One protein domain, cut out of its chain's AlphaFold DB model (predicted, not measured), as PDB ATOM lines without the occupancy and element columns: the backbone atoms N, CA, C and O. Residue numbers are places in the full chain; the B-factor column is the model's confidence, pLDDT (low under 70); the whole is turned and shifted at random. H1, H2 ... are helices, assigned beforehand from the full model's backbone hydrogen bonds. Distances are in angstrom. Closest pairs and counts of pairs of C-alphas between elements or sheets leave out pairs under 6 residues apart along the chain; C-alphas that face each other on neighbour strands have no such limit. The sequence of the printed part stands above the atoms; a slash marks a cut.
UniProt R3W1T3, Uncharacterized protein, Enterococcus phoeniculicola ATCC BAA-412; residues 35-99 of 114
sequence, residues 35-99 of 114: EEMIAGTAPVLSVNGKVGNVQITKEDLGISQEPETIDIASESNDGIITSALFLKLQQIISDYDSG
ATOM      1  N   GLU A  35     145.367 233.219 211.119       66.56
ATOM      2  CA  GLU A  35     145.836 232.127 211.981       66.56
ATOM      3  C   GLU A  35     147.061 231.411 211.389       66.56
ATOM      4  O   GLU A  35     148.020 231.159 212.117       66.56
ATOM      5  N   GLU A  36     147.093 231.179 210.070       64.06
ATOM      6  CA  GLU A  36     148.255 230.592 209.383       64.06
ATOM      7  C   GLU A  36     149.456 231.550 209.359       64.06
ATOM      8  O   GLU A  36     150.599 231.110 209.466       64.06
ATOM      9  N   MET A  37     149.221 232.867 209.288       64.56
ATOM     10  CA  MET A  37     150.292 233.870 209.363       64.56
ATOM     11  C   MET A  37     150.922 233.978 210.762       64.56
ATOM     12  O   MET A  37     152.112 234.275 210.875       64.56
ATOM     13  N   ILE A  38     150.140 233.763 211.827       65.88
ATOM     14  CA  ILE A  38     150.604 233.847 213.226       65.88
ATOM     15  C   ILE A  38     151.245 232.534 213.690       65.88
ATOM     16  O   ILE A  38     152.115 232.563 214.561       65.88
ATOM     17  N   ALA A  39     150.869 231.396 213.095       63.00
ATOM     18  CA  ALA A  39     151.380 230.070 213.453       63.00
ATOM     19  C   ALA A  39     152.907 229.917 213.308       63.00
ATOM     20  O   ALA A  39     153.477 228.950 213.811       63.00
ATOM     21  N   GLY A  40     153.577 230.891 212.682       59.53
ATOM     22  CA  GLY A  40     155.009 230.860 212.446       59.53
ATOM     23  C   GLY A  40     155.347 229.853 211.353       59.53
ATOM     24  O   GLY A  40     154.699 228.823 211.180       59.53
ATOM     25  N   THR A  41     156.380 230.154 210.576       58.69
ATOM     26  CA  THR A  41     156.962 229.201 209.632       58.69
ATOM     27  C   THR A  41     157.430 227.971 210.399       58.69
ATOM     28  O   THR A  41     158.511 227.982 210.990       58.69
ATOM     29  N   ALA A  42     156.615 226.915 210.406       60.31
ATOM     30  CA  ALA A  42     157.066 225.600 210.821       60.31
ATOM     31  C   ALA A  42     158.316 225.256 209.984       60.31
ATOM     32  O   ALA A  42     158.291 225.441 208.763       60.31
ATOM     33  N   PRO A  43     159.417 224.795 210.605       64.62
ATOM     34  CA  PRO A  43     160.695 224.591 209.919       64.62
ATOM     35  C   PRO A  43     160.604 223.601 208.744       64.62
ATOM     36  O   PRO A  43     161.436 223.647 207.841       64.62
ATOM     37  N   VAL A  44     159.579 222.739 208.720       69.31
ATOM     38  CA  VAL A  44     159.253 221.847 207.603       69.31
ATOM     39  C   VAL A  44     157.744 221.897 207.348       69.31
ATOM     40  O   VAL A  44     156.951 221.653 208.253       69.31
ATOM     41  N   LEU A  45     157.347 222.201 206.109       72.00
ATOM     42  CA  LEU A  45     155.938 222.337 205.707       72.00
ATOM     43  C   LEU A  45     155.207 220.989 205.605       72.00
ATOM     44  O   LEU A  45     154.036 220.896 205.959       72.00
ATOM     45  N   SER A  46     155.869 219.941 205.104       78.62
ATOM     46  CA  SER A  46     155.290 218.593 205.053       78.62
ATOM     47  C   SER A  46     156.347 217.502 204.875       78.62
ATOM     48  O   SER A  46     157.398 217.739 204.280       78.62
ATOM     49  N   VAL A  47     156.041 216.291 205.348       78.88
ATOM     50  CA  VAL A  47     156.823 215.067 205.104       78.88
ATOM     51  C   VAL A  47     155.870 213.982 204.614       78.88
ATOM     52  O   VAL A  47     154.885 213.671 205.282       78.88
ATOM     53  N   ASN A  48     156.135 213.410 203.434       81.56
ATOM     54  CA  ASN A  48     155.299 212.368 202.820       81.56
ATOM     55  C   ASN A  48     153.787 212.714 202.805       81.56
ATOM     56  O   ASN A  48     152.938 211.900 203.166       81.56
ATOM     57  N   GLY A  49     153.458 213.966 202.463       80.94
ATOM     58  CA  GLY A  49     152.077 214.458 202.371       80.94
ATOM     59  C   GLY A  49     151.379 214.754 203.705       80.94
ATOM     60  O   GLY A  49     150.206 215.113 203.696       80.94
ATOM     61  N   LYS A  50     152.069 214.625 204.846       80.56
ATOM     62  CA  LYS A  50     151.546 214.994 206.170       80.56
ATOM     63  C   LYS A  50     152.102 216.350 206.596       80.56
ATOM     64  O   LYS A  50     153.302 216.584 206.473       80.56
ATOM     65  N   VAL A  51     151.225 217.217 207.098       81.19
ATOM     66  CA  VAL A  51     151.542 218.563 207.603       81.19
ATOM     67  C   VAL A  51     151.506 218.534 209.130       81.19
ATOM     68  O   VAL A  51     150.660 217.853 209.710       81.19
ATOM     69  N   GLY A  52     152.414 219.256 209.780       75.88
ATOM     70  CA  GLY A  52     152.460 219.357 211.236       75.88
ATOM     71  C   GLY A  52     153.875 219.543 211.763       75.88
ATOM     72  O   GLY A  52     154.846 219.529 211.008       75.88
ATOM     73  N   ASN A  53     153.985 219.721 213.079       76.31
ATOM     74  CA  ASN A  53     155.279 219.886 213.724       76.31
ATOM     75  C   ASN A  53     156.053 218.559 213.694       76.31
ATOM     76  O   ASN A  53     155.524 217.525 214.102       76.31
ATOM     77  N   VAL A  54     157.298 218.592 213.220       80.25
ATOM     78  CA  VAL A  54     158.194 217.431 213.209       80.25
ATOM     79  C   VAL A  54     159.198 217.618 214.332       80.25
ATOM     80  O   VAL A  54     160.084 218.467 214.250       80.25
ATOM     81  N   GLN A  55     159.035 216.842 215.398       82.12
ATOM     82  CA  GLN A  55     159.992 216.792 216.492       82.12
ATOM     83  C   GLN A  55     160.935 215.615 216.247       82.12
ATOM     84  O   GLN A  55     160.470 214.488 216.135       82.12
ATOM     85  N   ILE A  56     162.232 215.903 216.135       83.06
ATOM     86  CA  ILE A  56     163.299 214.904 216.007       83.06
ATOM     87  C   ILE A  56     164.038 214.870 217.342       83.06
ATOM     88  O   ILE A  56     164.486 215.915 217.823       83.06
ATOM     89  N   THR A  57     164.142 213.697 217.953       81.56
ATOM     90  CA  THR A  57     164.880 213.490 219.202       81.56
ATOM     91  C   THR A  57     166.237 212.826 218.944       81.56
ATOM     92  O   THR A  57     166.586 212.493 217.813       81.56
ATOM     93  N   LYS A  58     167.063 212.665 219.986       77.81
ATOM     94  CA  LYS A  58     168.382 212.018 219.843       77.81
ATOM     95  C   LYS A  58     168.244 210.562 219.401       77.81
ATOM     96  O   LYS A  58     169.044 210.077 218.609       77.81
ATOM     97  N   GLU A  59     167.198 209.906 219.891       78.06
ATOM     98  CA  GLU A  59     166.833 208.533 219.562       78.06
ATOM     99  C   GLU A  59     166.494 208.384 218.076       78.06
ATOM    100  O   GLU A  59     166.933 207.420 217.455       78.06
ATOM    101  N   ASP A  60     165.792 209.359 217.486       82.25
ATOM    102  CA  ASP A  60     165.459 209.355 216.052       82.25
ATOM    103  C   ASP A  60     166.705 209.426 215.157       82.25
ATOM    104  O   ASP A  60     166.685 208.973 214.013       82.25
ATOM    105  N   LEU A  61     167.794 209.994 215.676       78.25
ATOM    106  CA  LEU A  61     169.078 210.113 214.988       78.25
ATOM    107  C   LEU A  61     170.062 208.997 215.364       78.25
ATOM    108  O   LEU A  61     171.189 209.018 214.885       78.25
ATOM    109  N   GLY A  62     169.671 208.046 216.220       73.06
ATOM    110  CA  GLY A  62     170.565 206.985 216.691       73.06
ATOM    111  C   GLY A  62     171.749 207.493 217.521       73.06
ATOM    112  O   GLY A  62     172.742 206.788 217.649       73.06
ATOM    113  N   ILE A  63     171.666 208.704 218.083       74.19
ATOM    114  CA  ILE A  63     172.726 209.274 218.921       74.19
ATOM    115  C   ILE A  63     172.613 208.647 220.314       74.19
ATOM    116  O   ILE A  63     171.536 208.667 220.921       74.19
ATOM    117  N   SER A  64     173.717 208.090 220.822       67.69
ATOM    118  CA  SER A  64     173.759 207.485 222.155       67.69
ATOM    119  C   SER A  64     173.300 208.492 223.230       67.69
ATOM    120  O   SER A  64     173.476 209.706 223.112       67.69
ATOM    121  N   GLN A  65     172.648 207.998 224.288       62.47
ATOM    122  CA  GLN A  65     172.157 208.843 225.388       62.47
ATOM    123  C   GLN A  65     173.292 209.472 226.206       62.47
ATOM    124  O   GLN A  65     173.040 210.372 227.012       62.47
ATOM    125  N   GLU A  66     174.530 209.009 226.018       67.94
ATOM    126  CA  GLU A  66     175.678 209.584 226.694       67.94
ATOM    127  C   GLU A  66     176.112 210.884 226.004       67.94
ATOM    128  O   GLU A  66     176.237 210.939 224.783       67.94
ATOM    129  N   PRO A  67     176.351 211.962 226.770       61.41
ATOM    130  CA  PRO A  67     176.564 213.300 226.223       61.41
ATOM    131  C   PRO A  67     177.859 213.482 225.409       61.41
ATOM    132  O   PRO A  67     178.082 214.579 224.905       61.41
ATOM    133  N   GLU A  68     178.706 212.456 225.275       61.72
ATOM    134  CA  GLU A  68     180.102 212.634 224.852       61.72
ATOM    135  C   GLU A  68     180.575 211.716 223.716       61.72
ATOM    136  O   GLU A  68     181.678 211.919 223.207       61.72
ATOM    137  N   THR A  69     179.775 210.745 223.254       66.81
ATOM    138  CA  THR A  69     180.196 209.846 222.165       66.81
ATOM    139  C   THR A  69     179.402 210.108 220.887       66.81
ATOM    140  O   THR A  69     178.196 209.891 220.808       66.81
ATOM    141  N   ILE A  70     180.094 210.623 219.867       74.25
ATOM    142  CA  ILE A  70     179.570 210.730 218.502       74.25
ATOM    143  C   ILE A  70     180.028 209.488 217.744       74.25
ATOM    144  O   ILE A  70     181.232 209.264 217.605       74.25
ATOM    145  N   ASP A  71     179.083 208.716 217.215       78.25
ATOM    146  CA  ASP A  71     179.407 207.551 216.397       78.25
ATOM    147  C   ASP A  71     180.037 207.977 215.066       78.25
ATOM    148  O   ASP A  71     179.482 208.777 214.301       78.25
ATOM    149  N   ILE A  72     181.222 207.431 214.792       82.44
ATOM    150  CA  ILE A  72     181.973 207.671 213.560       82.44
ATOM    151  C   ILE A  72     181.613 206.574 212.560       82.44
ATOM    152  O   ILE A  72     181.795 205.389 212.838       82.44
ATOM    153  N   ALA A  73     181.156 206.977 211.378       84.50
ATOM    154  CA  ALA A  73     180.846 206.068 210.288       84.50
ATOM    155  C   ALA A  73     182.114 205.334 209.828       84.50
ATOM    156  O   ALA A  73     183.155 205.954 209.563       84.50
ATOM    157  N   SER A  74     182.004 204.014 209.707       81.25
ATOM    158  CA  SER A  74     183.043 203.117 209.199       81.25
ATOM    159  C   SER A  74     182.500 202.289 208.031       81.25
ATOM    160  O   SER A  74     181.342 202.418 207.649       81.25
ATOM    161  N   GLU A  75     183.325 201.424 207.440       81.75
ATOM    162  CA  GLU A  75     182.874 200.527 206.362       81.75
ATOM    163  C   GLU A  75     181.786 199.540 206.815       81.75
ATOM    164  O   GLU A  75     181.037 199.025 205.987       81.75
ATOM    165  N   SER A  76     181.711 199.259 208.118       84.88
ATOM    166  CA  SER A  76     180.823 198.247 208.693       84.88
ATOM    167  C   SER A  76     179.742 198.811 209.612       84.88
ATOM    168  O   SER A  76     178.822 198.074 209.956       84.88
ATOM    169  N   ASN A  77     179.862 200.074 210.035       81.31
ATOM    170  CA  ASN A  77     178.959 200.707 210.992       81.31
ATOM    171  C   ASN A  77     178.477 202.053 210.450       81.31
ATOM    172  O   ASN A  77     179.290 202.906 210.079       81.31
ATOM    173  N   ASP A  78     177.165 202.259 210.495       77.00
ATOM    174  CA  ASP A  78     176.571 203.573 210.277       77.00
ATOM    175  C   ASP A  78     176.961 204.508 211.434       77.00
ATOM    176  O   ASP A  78     176.974 204.108 212.597       77.00
ATOM    177  N   GLY A  79     177.297 205.757 211.114       78.94
ATOM    178  CA  GLY A  79     177.641 206.789 212.093       78.94
ATOM    179  C   GLY A  79     177.259 208.179 211.592       78.94
ATOM    180  O   GLY A  79     176.968 208.370 210.411       78.94
ATOM    181  N   ILE A  80     177.253 209.163 212.491       81.00
ATOM    182  CA  ILE A  80     176.755 210.524 212.216       81.00
ATOM    183  C   ILE A  80     177.756 211.331 211.386       81.00
ATOM    184  O   ILE A  80     177.379 212.156 210.552       81.00
ATOM    185  N   ILE A  81     179.047 211.098 211.617       84.25
ATOM    186  CA  ILE A  81     180.142 211.781 210.929       84.25
ATOM    187  C   ILE A  81     181.088 210.765 210.308       84.25
ATOM    188  O   ILE A  81     181.322 209.696 210.861       84.25
ATOM    189  N   THR A  82     181.688 211.096 209.169       87.44
ATOM    190  CA  THR A  82     182.732 210.252 208.579       87.44
ATOM    191  C   THR A  82     184.057 210.424 209.318       87.44
ATOM    192  O   THR A  82     184.349 211.493 209.860       87.44
ATOM    193  N   SER A  83     184.912 209.401 209.279       84.44
ATOM    194  CA  SER A  83     186.268 209.459 209.849       84.44
ATOM    195  C   SER A  83     187.091 210.639 209.315       84.44
ATOM    196  O   SER A  83     187.775 211.326 210.071       84.44
ATOM    197  N   ALA A  84     186.968 210.946 208.021       87.69
ATOM    198  CA  ALA A  84     187.636 212.085 207.397       87.69
ATOM    199  C   ALA A  84     187.161 213.439 207.955       87.69
ATOM    200  O   ALA A  84     187.963 214.361 208.096       87.69
ATOM    201  N   LEU A  85     185.867 213.578 208.265       89.06
ATOM    202  CA  LEU A  85     185.334 214.786 208.899       89.06
ATOM    203  C   LEU A  85     185.797 214.898 210.350       89.06
ATOM    204  O   LEU A  85     186.201 215.980 210.767       89.06
ATOM    205  N   PHE A  86     185.805 213.789 211.089       87.00
ATOM    206  CA  PHE A  86     186.301 213.754 212.461       87.00
ATOM    207  C   PHE A  86     187.758 214.233 212.561       87.00
ATOM    208  O   PHE A  86     188.061 215.118 213.357       87.00
ATOM    209  N   LEU A  87     188.640 213.743 211.681       89.81
ATOM    210  CA  LEU A  87     190.041 214.182 211.622       89.81
ATOM    211  C   LEU A  87     190.182 215.678 211.310       89.81
ATOM    212  O   LEU A  87     191.013 216.361 211.904       89.81
ATOM    213  N   LYS A  88     189.353 216.216 210.407       91.88
ATOM    214  CA  LYS A  88     189.347 217.659 210.111       91.88
ATOM    215  C   LYS A  88     188.934 218.486 211.323       91.88
ATOM    216  O   LYS A  88     189.535 219.524 211.570       91.88
ATOM    217  N   LEU A  89     187.930 218.038 212.074       89.44
ATOM    218  CA  LEU A  89     187.494 218.715 213.296       89.44
ATOM    219  C   LEU A  89     188.589 218.688 214.366       89.44
ATOM    220  O   LEU A  89     188.857 219.722 214.969       89.44
ATOM    221  N   GLN A  90     189.270 217.552 214.547       89.75
ATOM    222  CA  GLN A  90     190.424 217.462 215.449       89.75
ATOM    223  C   GLN A  90     191.540 218.434 215.055       89.75
ATOM    224  O   GLN A  90     192.089 219.116 215.918       89.75
ATOM    225  N   GLN A  91     191.840 218.540 213.757       92.44
ATOM    226  CA  GLN A  91     192.833 219.489 213.262       92.44
ATOM    227  C   GLN A  91     192.412 220.936 213.538       92.44
ATOM    228  O   GLN A  91     193.216 221.709 214.039       92.44
ATOM    229  N   ILE A  92     191.150 221.290 213.281       90.50
ATOM    230  CA  ILE A  92     190.620 222.636 213.551       90.50
ATOM    231  C   ILE A  92     190.737 222.988 215.038       90.50
ATOM    232  O   ILE A  92     191.117 224.108 215.364       90.50
ATOM    233  N   ILE A  93     190.432 222.046 215.934       90.00
ATOM    234  CA  ILE A  93     190.563 222.253 217.383       90.00
ATOM    235  C   ILE A  93     192.035 222.472 217.750       90.00
ATOM    236  O   ILE A  93     192.359 223.446 218.419       90.00
ATOM    237  N   SER A  94     192.941 221.640 217.231       89.62
ATOM    238  CA  SER A  94     194.385 221.805 217.441       89.62
ATOM    239  C   SER A  94     194.909 223.139 216.896       89.62
ATOM    240  O   SER A  94     195.742 223.790 217.527       89.62
ATOM    241  N   ASP A  95     194.445 223.568 215.725       89.25
ATOM    242  CA  ASP A  95     194.830 224.835 215.100       89.25
ATOM    243  C   ASP A  95     194.252 226.040 215.865       89.25
ATOM    244  O   ASP A  95     194.866 227.106 215.914       89.25
ATOM    245  N   TYR A  96     193.083 225.884 216.490       86.19
ATOM    246  CA  TYR A  96     192.508 226.877 217.393       86.19
ATOM    247  C   TYR A  96     193.319 226.995 218.690       86.19
ATOM    248  O   TYR A  96     193.740 228.099 219.036       86.19
ATOM    249  N   ASP A  97     193.604 225.871 219.353       85.69
ATOM    250  CA  ASP A  97     194.348 225.818 220.621       85.69
ATOM    251  C   ASP A  97     195.803 226.280 220.464       85.69
ATOM    252  O   ASP A  97     196.385 226.877 221.370       85.69
ATOM    253  N   SER A  98     196.394 226.044 219.290       84.81
ATOM    254  CA  SER A  98     197.725 226.544 218.931       84.81
ATOM    255  C   SER A  98     197.731 227.994 218.431       84.81
ATOM    256  O   SER A  98     198.797 228.533 218.131       84.81
ATOM    257  N   GLY A  99     196.567 228.645 218.333       78.44
ATOM    258  CA  GLY A  99     196.437 230.041 217.909       78.44
ATOM    259  C   GLY A  99     196.599 230.280 216.402       78.44
ATOM    260  O   GLY A  99     196.519 231.428 215.961       78.44
TER     261      GLY A  99
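AT A GLANCE: This is residues 35 to 99 of the 114 residues of an uncharacterized protein of Enterococcus phoeniculicola ATCC BAA-412 (UniProt R3W1T3). The model has little regular structure: a long, winding stretch without a named element runs from the short helix H1 at one end to the longer helix H2, which sticks out with residues 87 to 97 at the other. The printed part has 65 residues with two named helices, H1 then H2, and no named strand; the class is all helix, though the named elements hold only 19 residues. It is extended, with a radius of gyration of the C-alphas of 18.1 A and spans of 52 by 35 by 21 A.

HOW THE PARTS SIT: H1, residues 35 to 38, and H2, residues 83 to 97, are apart. Between them, residues 72 to 73 pair with residues 81 to 82, parallel. In H2 every O i to N i+4 pair is within hydrogen-bond range; H1 is too short for such a pair.

IN THESE COORDINATES: H1 begins at C-alpha 35 (145.836, 232.127, 211.981) and measures 5.2 A. H2 measures 21.2 A and ends at C-alpha 97 (194.348, 225.818, 220.621).

THE WHOLE: The C-alphas farthest apart, of Glu 35 and Ser 98, are 52.6 A apart. The printed part has no cut. The link H1 to H2, 44 residues, is long. The pLDDT is under 70 in residues 35 to 44 and 64 to 69.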